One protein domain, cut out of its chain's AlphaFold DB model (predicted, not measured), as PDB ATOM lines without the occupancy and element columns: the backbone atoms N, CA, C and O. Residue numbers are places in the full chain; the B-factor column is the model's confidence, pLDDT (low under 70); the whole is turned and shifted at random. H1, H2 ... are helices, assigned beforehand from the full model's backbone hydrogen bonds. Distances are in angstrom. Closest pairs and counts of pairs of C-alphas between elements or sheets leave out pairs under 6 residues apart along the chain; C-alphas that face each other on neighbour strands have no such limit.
ATOM      1  N   ILE A   2     188.408 208.783 128.887       69.38
ATOM      2  CA  ILE A   2     188.039 207.656 127.995       69.38
ATOM      3  C   ILE A   2     186.559 207.712 127.567       69.38
ATOM      4  O   ILE A   2     186.249 207.509 126.401       69.38
ATOM      5  N   LEU A   3     185.648 208.076 128.480       72.94
ATOM      6  CA  LEU A   3     184.225 208.254 128.155       72.94
ATOM      7  C   LEU A   3     183.964 209.382 127.135       72.94
ATOM      8  O   LEU A   3     183.058 209.256 126.323       72.94
ATOM      9  N   HIS A   4     184.761 210.455 127.166       79.94
ATOM     10  CA  HIS A   4     184.630 211.587 126.242       79.94
ATOM     11  C   HIS A   4     185.042 211.176 124.828       79.94
ATOM     12  O   HIS A   4     184.245 211.273 123.906       79.94
ATOM     13  N   ILE A   5     186.230 210.577 124.708       84.38
ATOM     14  CA  ILE A   5     186.779 210.077 123.440       84.38
ATOM     15  C   ILE A   5     185.867 208.997 122.846       84.38
ATOM     16  O   ILE A   5     185.666 208.941 121.639       84.38
ATOM     17  N   LYS A   6     185.249 208.159 123.690       84.06
ATOM     18  CA  LYS A   6     184.237 207.195 123.244       84.06
ATOM     19  C   LYS A   6     183.021 207.890 122.624       84.06
ATOM     20  O   LYS A   6     182.551 207.453 121.581       84.06
ATOM     21  N   ASN A   7     182.505 208.944 123.252       86.62
ATOM     22  CA  ASN A   7     181.352 209.676 122.726       86.62
ATOM     23  C   ASN A   7     181.695 210.405 121.421       86.62
ATOM     24  O   ASN A   7     180.903 210.365 120.486       86.62
ATOM     25  N   GLU A   8     182.881 211.000 121.323       89.31
ATOM     26  CA  GLU A   8     183.373 211.604 120.080       89.31
ATOM     27  C   GLU A   8     183.556 210.565 118.969       89.31
ATOM     28  O   GLU A   8     183.172 210.816 117.831       89.31
ATOM     29  N   CYS A   9     184.043 209.367 119.306       89.12
ATOM     30  CA  CYS A   9     184.127 208.250 118.368       89.12
ATOM     31  C   CYS A   9     182.736 207.834 117.869       89.12
ATOM     32  O   CYS A   9     182.543 207.638 116.674       89.12
ATOM     33  N   LEU A  10     181.736 207.755 118.754       90.12
ATOM     34  CA  LEU A  10     180.351 207.466 118.362       90.12
ATOM     35  C   LEU A  10     179.765 208.560 117.456       90.12
ATOM     36  O   LEU A  10     179.092 208.244 116.477       90.12
ATOM     37  N   LEU A  11     180.041 209.836 117.744       91.75
ATOM     38  CA  LEU A  11     179.629 210.955 116.892       91.75
ATOM     39  C   LEU A  11     180.295 210.877 115.515       91.75
ATOM     40  O   LEU A  11     179.603 210.975 114.504       91.75
ATOM     41  N   PHE A  12     181.603 210.622 115.459       92.75
ATOM     42  CA  PHE A  12     182.317 210.384 114.207       92.75
ATOM     43  C   PHE A  12     181.667 209.247 113.409       92.75
ATOM     44  O   PHE A  12     181.269 209.451 112.264       92.75
ATOM     45  N   LEU A  13     181.455 208.087 114.034       91.62
ATOM     46  CA  LEU A  13     180.845 206.917 113.399       91.62
ATOM     47  C   LEU A  13     179.409 207.169 112.919       91.62
ATOM     48  O   LEU A  13     178.998 206.580 111.925       91.62
ATOM     49  N   SER A  14     178.644 208.053 113.568       90.06
ATOM     50  CA  SER A  14     177.281 208.402 113.133       90.06
ATOM     51  C   SER A  14     177.227 209.115 111.776       90.06
ATOM     52  O   SER A  14     176.199 209.081 111.105       90.06
ATOM     53  N   SER A  15     178.341 209.722 111.356       91.56
ATOM     54  CA  SER A  15     178.494 210.337 110.033       91.56
ATOM     55  C   SER A  15     179.001 209.367 108.958       91.56
ATOM     56  O   SER A  15     179.094 209.740 107.792       91.56
ATOM     57  N   GLN A  16     179.337 208.130 109.339       91.75
ATOM     58  CA  GLN A  16     179.953 207.132 108.467       91.75
ATOM     59  C   GLN A  16     178.977 206.002 108.125       91.75
ATOM     60  O   GLN A  16     178.024 205.718 108.849       91.75
ATOM     61  N   THR A  17     179.248 205.294 107.028       91.88
ATOM     62  CA  THR A  17     178.570 204.022 106.739       91.88
ATOM     63  C   THR A  17     179.278 202.903 107.499       91.88
ATOM     64  O   THR A  17     180.329 202.427 107.076       91.88
ATOM     65  N   VAL A  18     178.724 202.499 108.643       90.31
ATOM     66  CA  VAL A  18     179.362 201.542 109.561       90.31
ATOM     67  C   VAL A  18     178.876 200.113 109.304       90.31
ATOM     68  O   VAL A  18     177.683 199.824 109.372       90.31
ATOM     69  N   THR A  19     179.814 199.199 109.072       89.94
ATOM     70  CA  THR A  19     179.614 197.747 108.992       89.94
ATOM     71  C   THR A  19     180.479 197.044 110.038       89.94
ATOM     72  O   THR A  19     181.422 197.615 110.587       89.94
ATOM     73  N   ALA A  20     180.175 195.782 110.346       86.38
ATOM     74  CA  ALA A  20     180.974 195.019 111.307       86.38
ATOM     75  C   ALA A  20     182.436 194.833 110.851       86.38
ATOM     76  O   ALA A  20     183.322 194.670 111.692       86.38
ATOM     77  N   GLU A  21     182.661 194.864 109.535       89.38
ATOM     78  CA  GLU A  21     183.952 194.666 108.875       89.38
ATOM     79  C   GLU A  21     184.801 195.941 108.878       89.38
ATOM     80  O   GLU A  21     186.002 195.867 109.127       89.38
ATOM     81  N   ASN A  22     184.192 197.114 108.655       93.19
ATOM     82  CA  ASN A  22     184.928 198.381 108.605       93.19
ATOM     83  C   ASN A  22     185.025 199.100 109.962       93.19
ATOM     84  O   ASN A  22     185.837 200.010 110.107       93.19
ATOM     85  N   LEU A  23     184.254 198.679 110.975       91.75
ATOM     86  CA  LEU A  23     184.245 199.318 112.293       91.75
ATOM     87  C   LEU A  23     185.641 199.422 112.948       91.75
ATOM     88  O   LEU A  23     185.959 200.506 113.436       91.75
ATOM     89  N   PRO A  24     186.497 198.375 112.976       91.50
ATOM     90  CA  PRO A  24     187.839 198.496 113.554       91.50
ATOM     91  C   PRO A  24     188.694 199.548 112.841       91.50
ATOM     92  O   PRO A  24     189.423 200.293 113.492       91.50
ATOM     93  N   LEU A  25     188.575 199.625 111.512       93.44
ATOM     94  CA  LEU A  25     189.317 200.570 110.687       93.44
ATOM     95  C   LEU A  25     188.871 202.008 110.972       93.44
ATOM     96  O   LEU A  25     189.710 202.842 111.288       93.44
ATOM     97  N   LEU A  26     187.561 202.269 110.982       94.19
ATOM     98  CA  LEU A  26     187.001 203.590 111.289       94.19
ATOM     99  C   LEU A  26     187.357 204.065 112.708       94.19
ATOM    100  O   LEU A  26     187.640 205.241 112.927       94.19
ATOM    101  N   ILE A  27     187.367 203.155 113.686       92.56
ATOM    102  CA  ILE A  27     187.814 203.469 115.050       92.56
ATOM    103  C   ILE A  27     189.304 203.829 115.055       92.56
ATOM    104  O   ILE A  27     189.686 204.814 115.686       92.56
ATOM    105  N   GLY A  28     190.136 203.054 114.356       90.31
ATOM    106  CA  GLY A  28     191.565 203.331 114.228       90.31
ATOM    107  C   GLY A  28     191.832 204.691 113.586       90.31
ATOM    108  O   GLY A  28     192.580 205.490 114.144       90.31
ATOM    109  N   GLU A  29     191.166 204.993 112.470       93.00
ATOM    110  CA  GLU A  29     191.237 206.294 111.792       93.00
ATOM    111  C   GLU A  29     190.873 207.440 112.738       93.00
ATOM    112  O   GLU A  29     191.637 208.396 112.868       93.00
ATOM    113  N   PHE A  30     189.761 207.318 113.471       93.81
ATOM    114  CA  PHE A  30     189.375 208.307 114.476       93.81
ATOM    115  C   PHE A  30     190.474 208.505 115.529       93.81
ATOM    116  O   PHE A  30     190.849 209.638 115.824       93.81
ATOM    117  N   LEU A  31     191.036 207.426 116.071       90.44
ATOM    118  CA  LEU A  31     192.085 207.502 117.087       90.44
ATOM    119  C   LEU A  31     193.374 208.145 116.550       90.44
ATOM    120  O   LEU A  31     193.994 208.936 117.262       90.44
ATOM    121  N   HIS A  32     193.735 207.906 115.286       89.31
ATOM    122  CA  HIS A  32     194.854 208.598 114.639       89.31
ATOM    123  C   HIS A  32     194.643 210.121 114.546       89.31
ATOM    124  O   HIS A  32     195.623 210.865 114.570       89.31
ATOM    125  N   THR A  33     193.395 210.608 114.515       89.06
ATOM    126  CA  THR A  33     193.096 212.056 114.573       89.06
ATOM    127  C   THR A  33     193.158 212.651 115.983       89.06
ATOM    128  O   THR A  33     193.056 213.865 116.136       89.06
ATOM    129  N   GLN A  34     193.343 211.823 117.018       86.19
ATOM    130  CA  GLN A  34     193.285 212.224 118.428       86.19
ATOM    131  C   GLN A  34     194.608 211.978 119.192       86.19
ATOM    132  O   GLN A  34     194.582 211.449 120.310       86.19
ATOM    133  N   PRO A  35     195.787 212.355 118.654       82.31
ATOM    134  CA  PRO A  35     197.070 211.974 119.244       82.31
ATOM    135  C   PRO A  35     197.280 212.536 120.659       82.31
ATOM    136  O   PRO A  35     197.780 211.833 121.534       82.31
ATOM    137  N   GLU A  36     196.842 213.769 120.927       82.75
ATOM    138  CA  GLU A  36     196.976 214.411 122.244       82.75
ATOM    139  C   GLU A  36     196.180 213.677 123.328       82.75
ATOM    140  O   GLU A  36     196.670 213.427 124.432       82.75
ATOM    141  N   HIS A  37     194.960 213.261 122.991       80.38
ATOM    142  CA  HIS A  37     194.100 212.491 123.876       80.38
ATOM    143  C   HIS A  37     194.700 211.121 124.204       80.38
ATOM    144  O   HIS A  37     194.625 210.670 125.350       80.38
ATOM    145  N   ILE A  38     195.333 210.476 123.224       82.12
ATOM    146  CA  ILE A  38     196.015 209.190 123.403       82.12
ATOM    147  C   ILE A  38     197.243 209.351 124.293       82.12
ATOM    148  O   ILE A  38     197.409 208.573 125.233       82.12
ATOM    149  N   LEU A  39     198.049 210.390 124.073       79.38
ATOM    150  CA  LEU A  39     199.178 210.718 124.944       79.38
ATOM    151  C   LEU A  39     198.723 210.954 126.387       79.38
ATOM    152  O   LEU A  39     199.360 210.462 127.318       79.38
ATOM    153  N   LEU A  40     197.588 211.626 126.596       77.81
ATOM    154  CA  LEU A  40     197.028 211.830 127.932       77.81
ATOM    155  C   LEU A  40     196.546 210.523 128.578       77.81
ATOM    156  O   LEU A  40     196.732 210.326 129.783       77.81
ATOM    157  N   ILE A  41     195.933 209.618 127.801       76.38
ATOM    158  CA  ILE A  41     195.563 208.272 128.272       76.38
ATOM    159  C   ILE A  41     196.816 207.500 128.684       76.38
ATOM    160  O   ILE A  41     196.835 206.914 129.766       76.38
ATOM    161  N   LEU A  42     197.858 207.519 127.851       74.12
ATOM    162  CA  LEU A  42     199.129 206.857 128.127       74.12
ATOM    163  C   LEU A  42     199.797 207.419 129.381       74.12
ATOM    164  O   LEU A  42     200.170 206.642 130.257       74.12
ATOM    165  N   ALA A  43     199.879 208.744 129.511       70.19
ATOM    166  CA  ALA A  43     200.466 209.409 130.671       70.19
ATOM    167  C   ALA A  43     199.726 209.051 131.968       70.19
ATOM    168  O   ALA A  43     200.358 208.723 132.971       70.19
ATOM    169  N   LYS A  44     198.384 209.034 131.945       69.75
ATOM    170  CA  LYS A  44     197.592 208.603 133.104       69.75
ATOM    171  C   LYS A  44     197.767 207.119 133.401       69.75
ATOM    172  O   LYS A  44     197.959 206.758 134.552       69.75
ATOM    173  N   ASN A  45     197.730 206.248 132.400       64.38
ATOM    174  CA  ASN A  45     197.867 204.811 132.632       64.38
ATOM    175  C   ASN A  45     199.280 204.416 133.094       64.38
ATOM    176  O   ASN A  45     199.409 203.508 133.910       64.38
ATOM    177  N   ALA A  46     200.322 205.118 132.644       61.00
ATOM    178  CA  ALA A  46     201.683 204.964 133.155       61.00
ATOM    179  C   ALA A  46     201.795 205.336 134.643       61.00
ATOM    180  O   ALA A  46     202.563 204.717 135.371       61.00
ATOM    181  N   GLN A  47     200.991 206.300 135.104       53.97
ATOM    182  CA  GLN A  47     200.933 206.711 136.508       53.97
ATOM    183  C   GLN A  47     200.264 205.662 137.419       53.97
ATOM    184  O   GLN A  47     200.522 205.655 138.620       53.97
ATOM    185  N   PHE A  48     199.418 204.782 136.868       51.47
ATOM    186  CA  PHE A  48     198.655 203.783 137.634       51.47
ATOM    187  C   PHE A  48     199.114 202.332 137.434       51.47
ATOM    188  O   PHE A  48     198.675 201.465 138.184       51.47
ATOM    189  N   ASN A  49     199.961 202.038 136.442       49.28
ATOM    190  CA  ASN A  49     200.354 200.670 136.107       49.28
ATOM    191  C   ASN A  49     201.857 200.565 135.804       49.28
ATOM    192  O   ASN A  49     202.324 200.988 134.741       49.28
ATOM    193  N   ASP A  50     202.593 199.892 136.694       50.47
ATOM    194  CA  ASP A  50     204.025 199.592 136.539       50.47
ATOM    195  C   ASP A  50     204.340 198.838 135.239       50.47
ATOM    196  O   ASP A  50     205.422 198.988 134.683       50.47
ATOM    197  N   ALA A  51     203.387 198.076 134.689       52.56
ATOM    198  CA  ALA A  51     203.549 197.374 133.413       52.56
ATOM    199  C   ALA A  51     203.614 198.318 132.194       52.56
ATOM    200  O   ALA A  51     204.294 198.030 131.209       52.56
ATOM    201  N   ILE A  52     202.928 199.464 132.251       52.59
ATOM    202  CA  ILE A  52     202.981 200.485 131.194       52.59
ATOM    203  C   ILE A  52     204.220 201.349 131.395       52.59
ATOM    204  O   ILE A  52     204.921 201.629 130.428       52.59
ATOM    205  N   SER A  53     204.548 201.673 132.649       50.25
ATOM    206  CA  SER A  53     205.807 202.323 133.014       50.25
ATOM    207  C   SER A  53     207.023 201.500 132.567       50.25
ATOM    208  O   SER A  53     207.940 202.041 131.961       50.25
ATOM    209  N   SER A  54     207.003 200.171 132.733       51.00
ATOM    210  CA  SER A  54     208.073 199.288 132.255       51.00
ATOM    211  C   SER A  54     208.095 199.188 130.728       51.00
ATOM    212  O   SER A  54     209.175 199.214 130.144       51.00
ATOM    213  N   THR A  55     206.942 199.155 130.056       53.03
ATOM    214  CA  THR A  55     206.876 199.168 128.583       53.03
ATOM    215  C   THR A  55     207.419 200.484 128.006       53.03
ATOM    216  O   THR A  55     208.122 200.456 126.997       53.03
ATOM    217  N   LEU A  56     207.162 201.615 128.676       52.75
ATOM    218  CA  LEU A  56     207.686 202.948 128.348       52.75
ATOM    219  C   LEU A  56     209.177 203.106 128.703       52.75
ATOM    220  O   LEU A  56     209.916 203.758 127.972       52.75
ATOM    221  N   ALA A  57     209.637 202.502 129.801       53.47
ATOM    222  CA  ALA A  57     211.028 202.574 130.256       53.47
ATOM    223  C   ALA A  57     211.966 201.639 129.472       53.47
ATOM    224  O   ALA A  57     213.142 201.954 129.291       53.47
ATOM    225  N   HIS A  58     211.464 200.497 128.983       51.22
ATOM    226  CA  HIS A  58     212.239 199.554 128.166       51.22
ATOM    227  C   HIS A  58     212.222 199.898 126.673       51.22
ATOM    228  O   HIS A  58     213.081 199.415 125.927       51.22
ATOM    229  N   SER A  59     211.308 200.760 126.214       48.03
ATOM    230  CA  SER A  59     211.494 201.424 124.930       48.03
ATOM    231  C   SER A  59     212.629 202.437 125.076       48.03
ATOM    232  O   SER A  59     212.437 203.559 125.535       48.03
ATOM    233  N   LYS A  60     213.834 202.036 124.647       44.56
ATOM    234  CA  LYS A  60     214.899 202.938 124.159       44.56
ATOM    235  C   LYS A  60     214.286 204.080 123.314       44.56
ATOM    236  O   LYS A  60     213.154 203.926 122.867       44.56
ATOM    237  N   PRO A  61     215.017 205.157 122.961       46.06
ATOM    238  CA  PRO A  61     214.510 206.266 122.125       46.06
ATOM    239  C   PRO A  61     214.131 205.874 120.671       46.06
ATOM    240  O   PRO A  61     214.156 206.688 119.753       46.06
ATOM    241  N   TYR A  62     213.774 204.614 120.437       44.56
ATOM    242  CA  TYR A  62     212.936 204.129 119.359       44.56
ATOM    243  C   TYR A  62     211.555 204.799 119.417       44.56
ATOM    244  O   TYR A  62     210.620 204.293 120.026       44.56
ATOM    245  N   LYS A  63     211.498 205.964 118.765       57.72
ATOM    246  CA  LYS A  63     210.349 206.624 118.133       57.72
ATOM    247  C   LYS A  63     209.029 206.545 118.904       57.72
ATOM    248  O   LYS A  63     208.338 205.531 118.871       57.72
ATOM    249  N   SER A  64     208.643 207.687 119.476       59.12
ATOM    250  CA  SER A  64     207.287 208.033 119.941       59.12
ATOM    251  C   SER A  64     206.163 207.391 119.103       59.12
ATOM    252  O   SER A  64     205.180 206.906 119.656       59.12
ATOM    253  N   ASP A  65     206.361 207.299 117.785       67.69
ATOM    254  CA  ASP A  65     205.468 206.663 116.810       67.69
ATOM    255  C   ASP A  65     205.083 205.214 117.166       67.69
ATOM    256  O   ASP A  65     203.913 204.859 117.116       67.69
ATOM    257  N   VAL A  66     206.022 204.376 117.626       73.19
ATOM    258  CA  VAL A  66     205.743 202.956 117.932       73.19
ATOM    259  C   VAL A  66     204.870 202.805 119.179       73.19
ATOM    260  O   VAL A  66     204.028 201.908 119.261       73.19
ATOM    261  N   LEU A  67     205.077 203.665 120.178       72.88
ATOM    262  CA  LEU A  67     204.252 203.682 121.386       72.88
ATOM    263  C   LEU A  67     202.840 204.178 121.069       72.88
ATOM    264  O   LEU A  67     201.873 203.606 121.570       72.88
ATOM    265  N   MET A  68     202.732 205.186 120.203       79.44
ATOM    266  CA  MET A  68     201.456 205.693 119.710       79.44
ATOM    267  C   MET A  68     200.691 204.633 118.922       79.44
ATOM    268  O   MET A  68     199.530 204.386 119.235       79.44
ATOM    269  N   ASP A  69     201.336 203.931 117.992       81.50
ATOM    270  CA  ASP A  69     200.693 202.875 117.201       81.50
ATOM    271  C   ASP A  69     200.183 201.727 118.082       81.50
ATOM    272  O   ASP A  69     199.065 201.237 117.909       81.50
ATOM    273  N   ARG A  70     200.964 201.325 119.092       81.31
ATOM    274  CA  ARG A  70     200.530 200.314 120.070       81.31
ATOM    275  C   ARG A  70     199.351 200.795 120.906       81.31
ATOM    276  O   ARG A  70     198.433 200.019 121.169       81.31
ATOM    277  N   ALA A  71     199.369 202.056 121.327       81.62
ATOM    278  CA  ALA A  71     198.282 202.651 122.090       81.62
ATOM    279  C   ALA A  71     196.998 202.735 121.263       81.62
ATOM    280  O   ALA A  71     195.936 202.366 121.757       81.62
ATOM    281  N   ILE A  72     197.109 203.158 120.003       86.44
ATOM    282  CA  ILE A  72     196.005 203.200 119.046       86.44
ATOM    283  C   ILE A  72     195.450 201.799 118.843       86.44
ATOM    284  O   ILE A  72     194.261 201.601 119.051       86.44
ATOM    285  N   SER A  73     196.289 200.805 118.544       84.12
ATOM    286  CA  SER A  73     195.847 199.417 118.369       84.12
ATOM    287  C   SER A  73     195.102 198.885 119.598       84.12
ATOM    288  O   SER A  73     194.025 198.306 119.466       84.12
ATOM    289  N   TYR A  74     195.627 199.130 120.802       85.12
ATOM    290  CA  TYR A  74     194.982 198.714 122.046       85.12
ATOM    291  C   TYR A  74     193.638 199.419 122.283       85.12
ATOM    292  O   TYR A  74     192.650 198.789 122.670       85.12
ATOM    293  N   LEU A  75     193.581 200.731 122.043       85.12
ATOM    294  CA  LEU A  75     192.354 201.510 122.179       85.12
ATOM    295  C   LEU A  75     191.317 201.109 121.128       85.12
ATOM    296  O   LEU A  75     190.141 201.004 121.475       85.12
ATOM    297  N   THR A  76     191.740 200.804 119.901       88.56
ATOM    298  CA  THR A  76     190.883 200.273 118.838       88.56
ATOM    299  C   THR A  76     190.195 198.994 119.287       88.56
ATOM    300  O   THR A  76     188.978 198.894 119.158       88.56
ATOM    301  N   ASP A  77     190.917 198.056 119.900       86.31
ATOM    302  CA  ASP A  77     190.330 196.814 120.416       86.31
ATOM    303  C   ASP A  77     189.291 197.060 121.522       86.31
ATOM    304  O   ASP A  77     188.216 196.448 121.527       86.31
ATOM    305  N   ILE A  78     189.582 197.962 122.469       85.69
ATOM    306  CA  ILE A  78     188.648 198.323 123.550       85.69
ATOM    307  C   ILE A  78     187.386 198.968 122.978       85.69
ATOM    308  O   ILE A  78     186.261 198.616 123.355       85.69
ATOM    309  N   PHE A  79     187.573 199.932 122.081       87.56
ATOM    310  CA  PHE A  79     186.487 200.684 121.475       87.56
ATOM    311  C   PHE A  79     185.656 199.761 120.596       87.56
ATOM    312  O   PHE A  79     184.439 199.760 120.732       87.56
ATOM    313  N   TYR A  80     186.284 198.891 119.807       88.00
ATOM    314  CA  TYR A  80     185.597 197.897 118.993       88.00
ATOM    315  C   TYR A  80     184.710 196.994 119.846       88.00
ATOM    316  O   TYR A  80     183.516 196.897 119.577       88.00
ATOM    317  N   LYS A  81     185.238 196.394 120.922       86.38
ATOM    318  CA  LYS A  81     184.442 195.528 121.811       86.38
ATOM    319  C   LYS A  81     183.236 196.256 122.402       86.38
ATOM    320  O   LYS A  81     182.163 195.672 122.491       86.38
ATOM    321  N   THR A  82     183.398 197.522 122.774       85.06
ATOM    322  CA  THR A  82     182.339 198.300 123.433       85.06
ATOM    323  C   THR A  82     181.309 198.847 122.436       85.06
ATOM    324  O   THR A  82     180.108 198.800 122.684       85.06
ATOM    325  N   ILE A  83     181.767 199.369 121.298       86.12
ATOM    326  CA  ILE A  83     180.944 200.027 120.275       86.12
ATOM    327  C   ILE A  83     180.243 198.996 119.390       86.12
ATOM    328  O   ILE A  83     179.086 199.201 119.031       86.12
ATOM    329  N   LYS A  84     180.880 197.856 119.088       85.62
ATOM    330  CA  LYS A  84     180.248 196.760 118.334       85.62
ATOM    331  C   LYS A  84     178.968 196.283 119.016       85.62
ATOM    332  O   LYS A  84     177.972 196.063 118.338       85.62
ATOM    333  N   VAL A  85     178.988 196.151 120.343       82.44
ATOM    334  CA  VAL A  85     177.805 195.803 121.147       82.44
ATOM    335  C   VAL A  85     176.696 196.835 120.913       82.44
ATOM    336  O   VAL A  85     175.564 196.480 120.602       82.44
ATOM    337  N   TYR A  86     177.034 198.124 120.982       79.12
ATOM    338  CA  TYR A  86     176.079 199.214 120.787       79.12
ATOM    339  C   TYR A  86     175.461 199.233 119.374       79.12
ATOM    340  O   TYR A  86     174.243 199.342 119.237       79.12
ATOM    341  N   TYR A  87     176.285 199.081 118.333       74.94
ATOM    342  CA  TYR A  87     175.853 199.151 116.931       74.94
ATOM    343  C   TYR A  87     175.174 197.878 116.416       74.94
ATOM    344  O   TYR A  87     174.291 197.962 115.568       74.94
ATOM    345  N   PHE A  88     175.596 196.700 116.884       79.75
ATOM    346  CA  PHE A  88     175.229 195.427 116.255       79.75
ATOM    347  C   PHE A  88     174.555 194.421 117.192       79.75
ATOM    348  O   PHE A  88     173.989 193.452 116.696       79.75
ATOM    349  N   GLN A  89     174.570 194.622 118.517       67.38
ATOM    350  CA  GLN A  89     173.834 193.763 119.461       67.38
ATOM    351  C   GLN A  89     172.504 194.362 119.943       67.38
ATOM    352  O   GLN A  89     171.823 193.745 120.754       67.38
ATOM    353  N   THR A  90     172.051 195.492 119.393       54.97
ATOM    354  CA  THR A  90     170.693 196.033 119.622       54.97
ATOM    355  C   THR A  90     169.600 195.344 118.785       54.97
ATOM    356  O   THR A  90     168.530 195.906 118.559       54.97
TER     357      THR A  90
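What this domain is: This is residues 2 to 90 of the 92 residues of the protein "Histidine kinase" of Legionella anisa (UniProt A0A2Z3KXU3). One long helix, H5, runs along the length of an elongated all-helix body; the shorter H2 crosses its middle and H3 crosses its earlier part. H1 packs on H2 with residues 9 to 13, while H4 makes a corner with H3 near the end of the body where H5 begins. The printed part has 89 residues, with five named helices, H1 to H5 in order, and no named strand. It is only just compact, close to loose, with a radius of gyration of the C-alphas of 14.1 A and spans of 42 by 23 by 19 A.

Where its parts are: H1, residues 2 to 14, begins with C-alpha 2 at (188.039, 207.656, 127.995) and is 18.4 A long. H2 is residues 23 to 32, 14.3 A. H3 is residues 35 to 48, 20.2 A. H4 is residues 50 to 58, 11.7 A. H5, residues 64 to 88, measures 34.6 A, has a kink of 35 degrees near residue 82 and ends with C-alpha 88 at (175.229, 195.427, 116.255).

How they stand to each other: H1 and H2 touch at a steep tilt of 60 degrees, opposite ways; their closest C-alphas, of Cys 9 and Phe 30, are 6.5 A apart. H2 touches H5 at a steep tilt of 40 degrees, opposite ways, closest at the C-alphas of Gly 28 and Thr 76, 5.6 A. H3 touches H5 at residues 68 to 72 alone, about perpendicular at 86 degrees, closest at the C-alphas of Ile 38 and Ala 71, 7.0 A. H3 and H4 touch only at the corner, closest at the C-alphas of Ala 46 and Ser 53, 4.9 A. H4 is apart from H1 and H2. Every O i to N i+4 pair is within hydrogen-bond range in H1, H2, H3 and H4, and 19 of 21 are in H5.

The domain as a whole: The C-alphas farthest apart, of Pro 61 and Thr 90, are 45.1 A apart. The printed part has no cut and no long link. Mean pLDDT of the printed part is 77.0; residue 2, residues 44 to 65 and residues 89 to 90 are under 70.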